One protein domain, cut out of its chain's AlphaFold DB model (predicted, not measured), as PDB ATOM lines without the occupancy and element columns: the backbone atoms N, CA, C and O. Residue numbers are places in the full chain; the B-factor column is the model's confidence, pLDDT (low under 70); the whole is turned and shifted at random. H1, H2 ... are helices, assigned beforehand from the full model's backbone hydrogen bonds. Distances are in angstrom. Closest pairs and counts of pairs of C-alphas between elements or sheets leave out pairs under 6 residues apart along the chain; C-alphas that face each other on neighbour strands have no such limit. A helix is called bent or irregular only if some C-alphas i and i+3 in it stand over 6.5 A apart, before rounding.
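What this domain is: This is residues 2 to 70 of the 75 residues of an uncharacterized protein of Streptomyces glaucescens (UniProt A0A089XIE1). The model is an open hook of two helices that do not meet: the long helix H1 makes one arm, a winding link carries on from it to the far end, and there the chain folds back through the shorter helix H2 and a loose tail. H1 and the link together make the long axis, and there is no packed core. The printed part has 69 residues with two named helices, H1 then H2, and no named strand; the class is all helix. The whole is extended, with a radius of gyration of the C-alphas of 21.2 A and spans of 66 by 26 by 15 A.

How they stand to each other: H1, residues 2 to 24, stands free, as do residues 25 to 32 after it. A long link of 25 residues, 25 to 49, joins it to H2, residues 50 to 61. H1 and H2 are apart, with no C-alpha of the one within 8 A of the other. In H2 residues 50 to 55 and 57 to 61 stand free, and so do residues 62 to 70 after it. Every O i to N i+4 pair of H2 is within hydrogen-bond range, and in H1 18 of 19 are.

Where its parts are: H1 runs from Arg 2, C-alpha at (18.253, -80.533, 334.509), to Met 24, C-alpha at (1.717, -92.451, 359.751), 32.4 A from first to last C-alpha. H2 runs 16.4 A from Glu 50 to Gly 61, where the C-alpha is at (-3.494, -119.299, 353.728). Neither helix is bent.

The domain as a whole: The two C-alphas farthest apart are those of Arg 2 and Asp 45, at 66.9 A. The C-alphas of Arg 2 and Arg 70 are 34.3 A apart. The printed part has no cut. Its mean pLDDT is 80.8, with residue 2 and residues 62 to 70 under 70.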
ATOM      1  N   ARG A   2      19.586 -80.110 333.995       62.47
ATOM      2  CA  ARG A   2      18.253 -80.533 334.509       62.47
ATOM      3  C   ARG A   2      18.230 -81.900 335.223       62.47
ATOM      4  O   ARG A   2      17.375 -82.147 336.064       62.47
ATOM      5  N   LYS A   3      19.173 -82.786 334.890       72.88
ATOM      6  CA  LYS A   3      19.325 -84.125 335.488       72.88
ATOM      7  C   LYS A   3      19.693 -84.102 336.985       72.88
ATOM      8  O   LYS A   3      19.006 -84.793 337.732       72.88
ATOM      9  N   PRO A   4      20.681 -83.308 337.452       79.38
ATOM     10  CA  PRO A   4      20.997 -83.251 338.882       79.38
ATOM     11  C   PRO A   4      19.848 -82.658 339.707       79.38
ATOM     12  O   PRO A   4      19.542 -83.187 340.767       79.38
ATOM     13  N   LEU A   5      19.136 -81.648 339.188       89.06
ATOM     14  CA  LEU A   5      17.957 -81.079 339.854       89.06
ATOM     15  C   LEU A   5      16.843 -82.120 340.048       89.06
ATOM     16  O   LEU A   5      16.242 -82.199 341.114       89.06
ATOM     17  N   ARG A   6      16.595 -82.956 339.033       92.19
ATOM     18  CA  ARG A   6      15.623 -84.052 339.126       92.19
ATOM     19  C   ARG A   6      16.052 -85.120 340.137       92.19
ATOM     20  O   ARG A   6      15.197 -85.646 340.840       92.19
ATOM     21  N   GLY A   7      17.348 -85.431 340.210       93.75
ATOM     22  CA  GLY A   7      17.895 -86.352 341.211       93.75
ATOM     23  C   GLY A   7      17.732 -85.821 342.635       93.75
ATOM     24  O   GLY A   7      17.249 -86.541 343.502       93.75
ATOM     25  N   LEU A   8      18.036 -84.538 342.846       94.88
ATOM     26  CA  LEU A   8      17.867 -83.876 344.138       94.88
ATOM     27  C   LEU A   8      16.397 -83.833 344.572       94.88
ATOM     28  O   LEU A   8      16.083 -84.175 345.707       94.88
ATOM     29  N   LEU A   9      15.487 -83.464 343.666       96.31
ATOM     30  CA  LEU A   9      14.056 -83.443 343.969       96.31
ATOM     31  C   LEU A   9      13.536 -84.840 344.327       96.31
ATOM     32  O   LEU A   9      12.750 -84.978 345.259       96.31
ATOM     33  N   ARG A  10      13.990 -85.874 343.608       95.62
ATOM     34  CA  ARG A  10      13.621 -87.259 343.913       95.62
ATOM     35  C   ARG A  10      14.100 -87.663 345.304       95.62
ATOM     36  O   ARG A  10      13.297 -88.165 346.075       95.62
ATOM     37  N   PHE A  11      15.351 -87.358 345.640       96.75
ATOM     38  CA  PHE A  11      15.899 -87.622 346.966       96.75
ATOM     39  C   PHE A  11      15.110 -86.919 348.081       96.75
ATOM     40  O   PHE A  11      14.769 -87.547 349.076       96.75
ATOM     41  N   LEU A  12      14.765 -85.639 347.903       97.38
ATOM     42  CA  LEU A  12      13.970 -84.893 348.886       97.38
ATOM     43  C   LEU A  12      12.568 -85.487 349.073       97.38
ATOM     44  O   LEU A  12      12.080 -85.549 350.198       97.38
ATOM     45  N   MET A  13      11.928 -85.940 347.991       97.19
ATOM     46  CA  MET A  13      10.633 -86.621 348.078       97.19
ATOM     47  C   MET A  13      10.748 -87.975 348.777       97.19
ATOM     48  O   MET A  13       9.945 -88.255 349.658       97.19
ATOM     49  N   ASP A  14      11.757 -88.779 348.438       96.75
ATOM     50  CA  ASP A  14      11.983 -90.078 349.077       96.75
ATOM     51  C   ASP A  14      12.261 -89.899 350.587       96.75
ATOM     52  O   ASP A  14      11.706 -90.625 351.409       96.75
ATOM     53  N   ALA A  15      13.035 -88.875 350.973       96.06
ATOM     54  CA  ALA A  15      13.295 -88.540 352.375       96.06
ATOM     55  C   ALA A  15      12.031 -88.080 353.124       96.06
ATOM     56  O   ALA A  15      11.807 -88.489 354.262       96.06
ATOM     57  N   LEU A  16      11.186 -87.257 352.491       96.38
ATOM     58  CA  LEU A  16       9.928 -86.802 353.088       96.38
ATOM     59  C   LEU A  16       8.927 -87.955 353.257       96.38
ATOM     60  O   LEU A  16       8.242 -88.020 354.275       96.38
ATOM     61  N   ILE A  17       8.863 -88.869 352.285       94.25
ATOM     62  CA  ILE A  17       8.036 -90.080 352.362       94.25
ATOM     63  C   ILE A  17       8.514 -90.964 353.514       94.25
ATOM     64  O   ILE A  17       7.700 -91.330 354.356       94.25
ATOM     65  N   ALA A  18       9.819 -91.237 353.602       91.12
ATOM     66  CA  ALA A  18      10.387 -92.048 354.678       91.12
ATOM     67  C   ALA A  18      10.134 -91.430 356.062       91.12
ATOM     68  O   ALA A  18       9.765 -92.133 357.000       91.12
ATOM     69  N   TYR A  19      10.270 -90.106 356.189       91.06
ATOM     70  CA  TYR A  19       9.915 -89.400 357.420       91.06
ATOM     71  C   TYR A  19       8.423 -89.558 357.749       91.06
ATOM     72  O   TYR A  19       8.071 -89.836 358.891       91.06
ATOM     73  N   GLY A  20       7.542 -89.428 356.753       89.75
ATOM     74  CA  GLY A  20       6.102 -89.615 356.922       89.75
ATOM     75  C   GLY A  20       5.711 -91.032 357.349       89.75
ATOM     76  O   GLY A  20       4.840 -91.179 358.205       89.75
ATOM     77  N   GLU A  21       6.367 -92.066 356.812       87.81
ATOM     78  CA  GLU A  21       6.104 -93.467 357.176       87.81
ATOM     79  C   GLU A  21       6.329 -93.731 358.668       87.81
ATOM     80  O   GLU A  21       5.519 -94.420 359.282       87.81
ATOM     81  N   VAL A  22       7.346 -93.111 359.280       83.06
ATOM     82  CA  VAL A  22       7.632 -93.262 360.720       83.06
ATOM     83  C   VAL A  22       6.451 -92.824 361.596       83.06
ATOM     84  O   VAL A  22       6.202 -93.437 362.632       83.06
ATOM     85  N   TYR A  23       5.710 -91.788 361.191       82.50
ATOM     86  CA  TYR A  23       4.601 -91.242 361.985       82.50
ATOM     87  C   TYR A  23       3.230 -91.785 361.580       82.50
ATOM     88  O   TYR A  23       2.350 -91.911 362.429       82.50
ATOM     89  N   MET A  24       3.028 -92.074 360.294       85.75
ATOM     90  CA  MET A  24       1.717 -92.451 359.751       85.75
ATOM     91  C   MET A  24       1.536 -93.962 359.616       85.75
ATOM     92  O   MET A  24       0.405 -94.442 359.582       85.75
ATOM     93  N   CYS A  25       2.628 -94.721 359.537       77.44
ATOM     94  CA  CYS A  25       2.614 -96.174 359.418       77.44
ATOM     95  C   CYS A  25       3.529 -96.795 360.481       77.44
ATOM     96  O   CYS A  25       4.517 -97.446 360.127       77.44
ATOM     97  N   PRO A  26       3.231 -96.600 361.783       77.75
ATOM     98  CA  PRO A  26       3.980 -97.284 362.826       77.75
ATOM     99  C   PRO A  26       3.921 -98.800 362.588       77.75
ATOM    100  O   PRO A  26       2.924 -99.293 362.039       77.75
ATOM    101  N   PRO A  27       4.964 -99.556 362.983       75.19
ATOM    102  CA  PRO A  27       4.913-101.007 362.898       75.19
ATOM    103  C   PRO A  27       3.640-101.491 363.600       75.19
ATOM    104  O   PRO A  27       3.292-100.951 364.658       75.19
ATOM    105  N   PRO A  28       2.913-102.456 363.008       74.00
ATOM    106  CA  PRO A  28       1.677-102.925 363.600       74.00
ATOM    107  C   PRO A  28       1.978-103.410 365.023       74.00
ATOM    108  O   PRO A  28       2.958-104.140 365.211       74.00
ATOM    109  N   PRO A  29       1.188-102.993 366.026       74.12
ATOM    110  CA  PRO A  29       1.373-103.492 367.378       74.12
ATOM    111  C   PRO A  29       1.198-105.012 367.386       74.12
ATOM    112  O   PRO A  29       0.483-105.570 366.546       74.12
ATOM    113  N   GLU A  30       1.819-105.686 368.354       76.81
ATOM    114  CA  GLU A  30       1.498-107.086 368.618       76.81
ATOM    115  C   GLU A  30      -0.006-107.195 368.894       76.81
ATOM    116  O   GLU A  30      -0.538-106.614 369.843       76.81
ATOM    117  N   LEU A  31      -0.720-107.892 368.008       73.12
ATOM    118  CA  LEU A  31      -2.164-108.058 368.116       73.12
ATOM    119  C   LEU A  31      -2.455-109.071 369.232       73.12
ATOM    120  O   LEU A  31      -2.497-110.273 368.988       73.12
ATOM    121  N   ALA A  32      -2.669-108.580 370.453       73.75
ATOM    122  CA  ALA A  32      -3.034-109.394 371.620       73.75
ATOM    123  C   ALA A  32      -4.539-109.748 371.687       73.75
ATOM    124  O   ALA A  32      -5.007-110.317 372.671       73.75
ATOM    125  N   GLY A  33      -5.298-109.428 370.633       76.62
ATOM    126  CA  GLY A  33      -6.753-109.546 370.599       76.62
ATOM    127  C   GLY A  33      -7.470-108.403 371.337       76.62
ATOM    128  O   GLY A  33      -6.822-107.501 371.874       76.62
ATOM    129  N   PRO A  34      -8.813-108.395 371.326       82.56
ATOM    130  CA  PRO A  34      -9.604-107.390 372.030       82.56
ATOM    131  C   PRO A  34      -9.395-107.452 373.550       82.56
ATOM    132  O   PRO A  34      -9.105-108.515 374.103       82.56
ATOM    133  N   ALA A  35      -9.601-106.325 374.238       81.06
ATOM    134  CA  ALA A  35      -9.577-106.287 375.699       81.06
ATOM    135  C   ALA A  35     -10.631-107.247 376.307       81.06
ATOM    136  O   ALA A  35     -11.666-107.493 375.682       81.06
ATOM    137  N   PRO A  36     -10.415-107.770 377.530       84.00
ATOM    138  CA  PRO A  36     -11.394-108.630 378.190       84.00
ATOM    139  C   PRO A  36     -12.782-107.979 378.271       84.00
ATOM    140  O   PRO A  36     -12.913-106.847 378.735       84.00
ATOM    141  N   GLY A  37     -13.815-108.701 377.830       80.88
ATOM    142  CA  GLY A  37     -15.203-108.223 377.837       80.88
ATOM    143  C   GLY A  37     -15.607-107.403 376.607       80.88
ATOM    144  O   GLY A  37     -16.731-106.906 376.558       80.88
ATOM    145  N   HIS A  38     -14.730-107.264 375.607       81.56
ATOM    146  CA  HIS A  38     -15.092-106.637 374.337       81.56
ATOM    147  C   HIS A  38     -16.117-107.501 373.578       81.56
ATOM    148  O   HIS A  38     -15.931-108.717 373.502       81.56
ATOM    149  N   PRO A  39     -17.162-106.921 372.956       81.06
ATOM    150  CA  PRO A  39     -18.181-107.695 372.235       81.06
ATOM    151  C   PRO A  39     -17.623-108.478 371.036       81.06
ATOM    152  O   PRO A  39     -18.212-109.466 370.612       81.06
ATOM    153  N   GLU A  40     -16.479-108.054 370.502       84.06
ATOM    154  CA  GLU A  40     -15.783-108.722 369.394       84.06
ATOM    155  C   GLU A  40     -14.864-109.863 369.868       84.06
ATOM    156  O   GLU A  40     -14.227-110.528 369.051       84.06
ATOM    157  N   GLN A  41     -14.742-110.082 371.181       81.00
ATOM    158  CA  GLN A  41     -13.916-111.149 371.725       81.00
ATOM    159  C   GLN A  41     -14.551-112.505 371.395       81.00
ATOM    160  O   GLN A  41     -15.643-112.835 371.860       81.00
ATOM    161  N   LEU A  42     -13.851-113.307 370.590       78.12
ATOM    162  CA  LEU A  42     -14.262-114.679 370.308       78.12
ATOM    163  C   LEU A  42     -14.304-115.480 371.612       78.12
ATOM    164  O   LEU A  42     -13.413-115.352 372.452       78.12
ATOM    165  N   ARG A  43     -15.331-116.319 371.764       80.81
ATOM    166  CA  ARG A  43     -15.484-117.218 372.912       80.81
ATOM    167  C   ARG A  43     -14.550-118.422 372.752       80.81
ATOM    168  O   ARG A  43     -14.850-119.283 371.930       80.81
ATOM    169  N   PRO A  44     -13.441-118.519 373.510       79.00
ATOM    170  CA  PRO A  44     -12.485-119.618 373.351       79.00
ATOM    171  C   PRO A  44     -13.041-120.958 373.850       79.00
ATOM    172  O   PRO A  44     -12.513-122.013 373.518       79.00
ATOM    173  N   ASP A  45     -14.092-120.915 374.666       85.31
ATOM    174  CA  ASP A  45     -14.761-122.079 375.236       85.31
ATOM    175  C   ASP A  45     -15.750-122.745 374.269       85.31
ATOM    176  O   ASP A  45     -16.197-123.865 374.518       85.31
ATOM    177  N   VAL A  46     -16.077-122.085 373.154       87.44
ATOM    178  CA  VAL A  46     -16.924-122.646 372.102       87.44
ATOM    179  C   VAL A  46     -16.029-123.105 370.953       87.44
ATOM    180  O   VAL A  46     -15.317-122.282 370.378       87.44
ATOM    181  N   PRO A  47     -16.039-124.401 370.594       87.75
ATOM    182  CA  PRO A  47     -15.264-124.873 369.458       87.75
ATOM    183  C   PRO A  47     -15.807-124.269 368.161       87.75
ATOM    184  O   PRO A  47     -17.017-124.105 367.999       87.75
ATOM    185  N   LEU A  48     -14.906-123.978 367.223       88.69
ATOM    186  CA  LEU A  48     -15.292-123.528 365.891       88.69
ATOM    187  C   LEU A  48     -16.074-124.630 365.169       88.69
ATOM    188  O   LEU A  48     -15.756-125.819 365.245       88.69
ATOM    189  N   THR A  49     -17.079-124.213 364.414       91.62
ATOM    190  CA  THR A  49     -17.777-125.068 363.458       91.62
ATOM    191  C   THR A  49     -16.859-125.446 362.293       91.62
ATOM    192  O   THR A  49     -15.834-124.811 362.031       91.62
ATOM    193  N   GLU A  50     -17.236-126.474 361.532       94.56
ATOM    194  CA  GLU A  50     -16.482-126.894 360.346       94.56
ATOM    195  C   GLU A  50     -16.329-125.757 359.317       94.56
ATOM    196  O   GLU A  50     -15.243-125.553 358.765       94.56
ATOM    197  N   THR A  51     -17.391-124.969 359.118       94.19
ATOM    198  CA  THR A  51     -17.398-123.791 358.239       94.19
ATOM    199  C   THR A  51     -16.419-122.720 358.717       94.19
ATOM    200  O   THR A  51     -15.643-122.193 357.920       94.19
ATOM    201  N   GLU A  52     -16.400-122.416 360.015       91.19
ATOM    202  CA  GLU A  52     -15.473-121.433 360.586       91.19
ATOM    203  C   GLU A  52     -14.022-121.919 360.514       91.19
ATOM    204  O   GLU A  52     -13.123-121.143 360.192       91.19
ATOM    205  N   HIS A  53     -13.780-123.215 360.716       90.69
ATOM    206  CA  HIS A  53     -12.467-123.812 360.489       90.69
ATOM    207  C   HIS A  53     -12.025-123.704 359.024       90.69
ATOM    208  O   HIS A  53     -10.853-123.427 358.754       90.69
ATOM    209  N   ALA A  54     -12.933-123.917 358.067       92.00
ATOM    210  CA  ALA A  54     -12.642-123.734 356.648       92.00
ATOM    211  C   ALA A  54     -12.290-122.275 356.322       92.00
ATOM    212  O   ALA A  54     -11.293-122.031 355.638       92.00
ATOM    213  N   LEU A  55     -13.034-121.318 356.879       86.94
ATOM    214  CA  LEU A  55     -12.754-119.890 356.742       86.94
ATOM    215  C   LEU A  55     -11.407-119.499 357.370       86.94
ATOM    216  O   LEU A  55     -10.613-118.802 356.743       86.94
ATOM    217  N   ALA A  56     -11.096-119.986 358.573       86.25
ATOM    218  CA  ALA A  56      -9.823-119.710 359.241       86.25
ATOM    219  C   ALA A  56      -8.619-120.189 358.409       86.25
ATOM    220  O   ALA A  56      -7.597-119.500 358.330       86.25
ATOM    221  N   ARG A  57      -8.751-121.341 357.733       88.31
ATOM    222  CA  ARG A  57      -7.733-121.841 356.796       88.31
ATOM    223  C   ARG A  57      -7.563-120.919 355.590       88.31
ATOM    224  O   ARG A  57      -6.426-120.659 355.210       88.31
ATOM    225  N   GLN A  58      -8.652-120.398 355.026       87.25
ATOM    226  CA  GLN A  58      -8.592-119.429 353.925       87.25
ATOM    227  C   GLN A  58      -7.894-118.135 354.360       87.25
ATOM    228  O   GLN A  58      -6.946-117.708 353.713       87.25
ATOM    229  N   LEU A  59      -8.271-117.565 355.507       82.50
ATOM    230  CA  LEU A  59      -7.687-116.316 356.015       82.50
ATOM    231  C   LEU A  59      -6.198-116.437 356.365       82.50
ATOM    232  O   LEU A  59      -5.438-115.481 356.217       82.50
ATOM    233  N   THR A  60      -5.775-117.606 356.844       81.69
ATOM    234  CA  THR A  60      -4.368-117.858 357.191       81.69
ATOM    235  C   THR A  60      -3.540-118.208 355.953       81.69
ATOM    236  O   THR A  60      -2.375-117.823 355.870       81.69
ATOM    237  N   GLY A  61      -4.137-118.909 354.984       71.31
ATOM    238  CA  GLY A  61      -3.494-119.299 353.728       71.31
ATOM    239  C   GLY A  61      -3.404-118.181 352.687       71.31
ATOM    240  O   GLY A  61      -2.511-118.227 351.846       71.31
ATOM    241  N   ASP A  62      -4.275-117.169 352.761       55.28
ATOM    242  CA  ASP A  62      -4.378-116.086 351.771       55.28
ATOM    243  C   ASP A  62      -3.767-114.757 352.240       55.28
ATOM    244  O   ASP A  62      -4.073-113.685 351.718       55.28
ATOM    245  N   ARG A  63      -2.835-114.790 353.204       56.28
ATOM    246  CA  ARG A  63      -1.975-113.629 353.476       56.28
ATOM    247  C   ARG A  63      -0.988-113.431 352.323       56.28
ATOM    248  O   ARG A  63       0.218-113.598 352.487       56.28
ATOM    249  N   ARG A  64      -1.477-113.022 351.151       54.09
ATOM    250  CA  ARG A  64      -0.664-112.244 350.219       54.09
ATOM    251  C   ARG A  64      -0.461-110.877 350.875       54.09
ATOM    252  O   ARG A  64      -1.441-110.157 351.058       54.09
ATOM    253  N   PRO A  65       0.773-110.471 351.211       51.81
ATOM    254  CA  PRO A  65       1.033-109.179 351.854       51.81
ATOM    255  C   PRO A  65       0.659-107.956 350.987       51.81
ATOM    256  O   PRO A  65       0.869-106.820 351.401       51.81
ATOM    257  N   GLU A  66       0.105-108.155 349.788       49.91
ATOM    258  CA  GLU A  66      -0.112-107.101 348.799       49.91
ATOM    259  C   GLU A  66      -1.548-106.559 348.733       49.91
ATOM    260  O   GLU A  66      -1.755-105.468 348.197       49.91
ATOM    261  N   GLU A  67      -2.552-107.248 349.286       46.94
ATOM    262  CA  GLU A  67      -3.950-106.840 349.064       46.94
ATOM    263  C   GLU A  67      -4.431-105.704 349.981       46.94
ATOM    264  O   GLU A  67      -5.312-104.931 349.600       46.94
ATOM    265  N   HIS A  68      -3.763-105.478 351.119       46.62
ATOM    266  CA  HIS A  68      -4.041-104.320 351.980       46.62
ATOM    267  C   HIS A  68      -3.572-102.980 351.367       46.62
ATOM    268  O   HIS A  68      -3.860-101.913 351.900       46.62
ATOM    269  N   ARG A  69      -2.885-103.001 350.209       46.62
ATOM    270  CA  ARG A  69      -2.446-101.793 349.485       46.62
ATOM    271  C   ARG A  69      -3.493-101.231 348.511       46.62
ATOM    272  O   ARG A  69      -3.227-100.225 347.850       46.62
ATOM    273  N   ARG A  70      -4.702-101.807 348.407       45.53
ATOM    274  CA  ARG A  70      -5.793-101.277 347.553       45.53
ATOM    275  C   ARG A  70      -6.509-100.058 348.166       45.53
ATOM    276  O   ARG A  70      -7.726 -99.994 348.240       45.53
TER     277      ARG A  70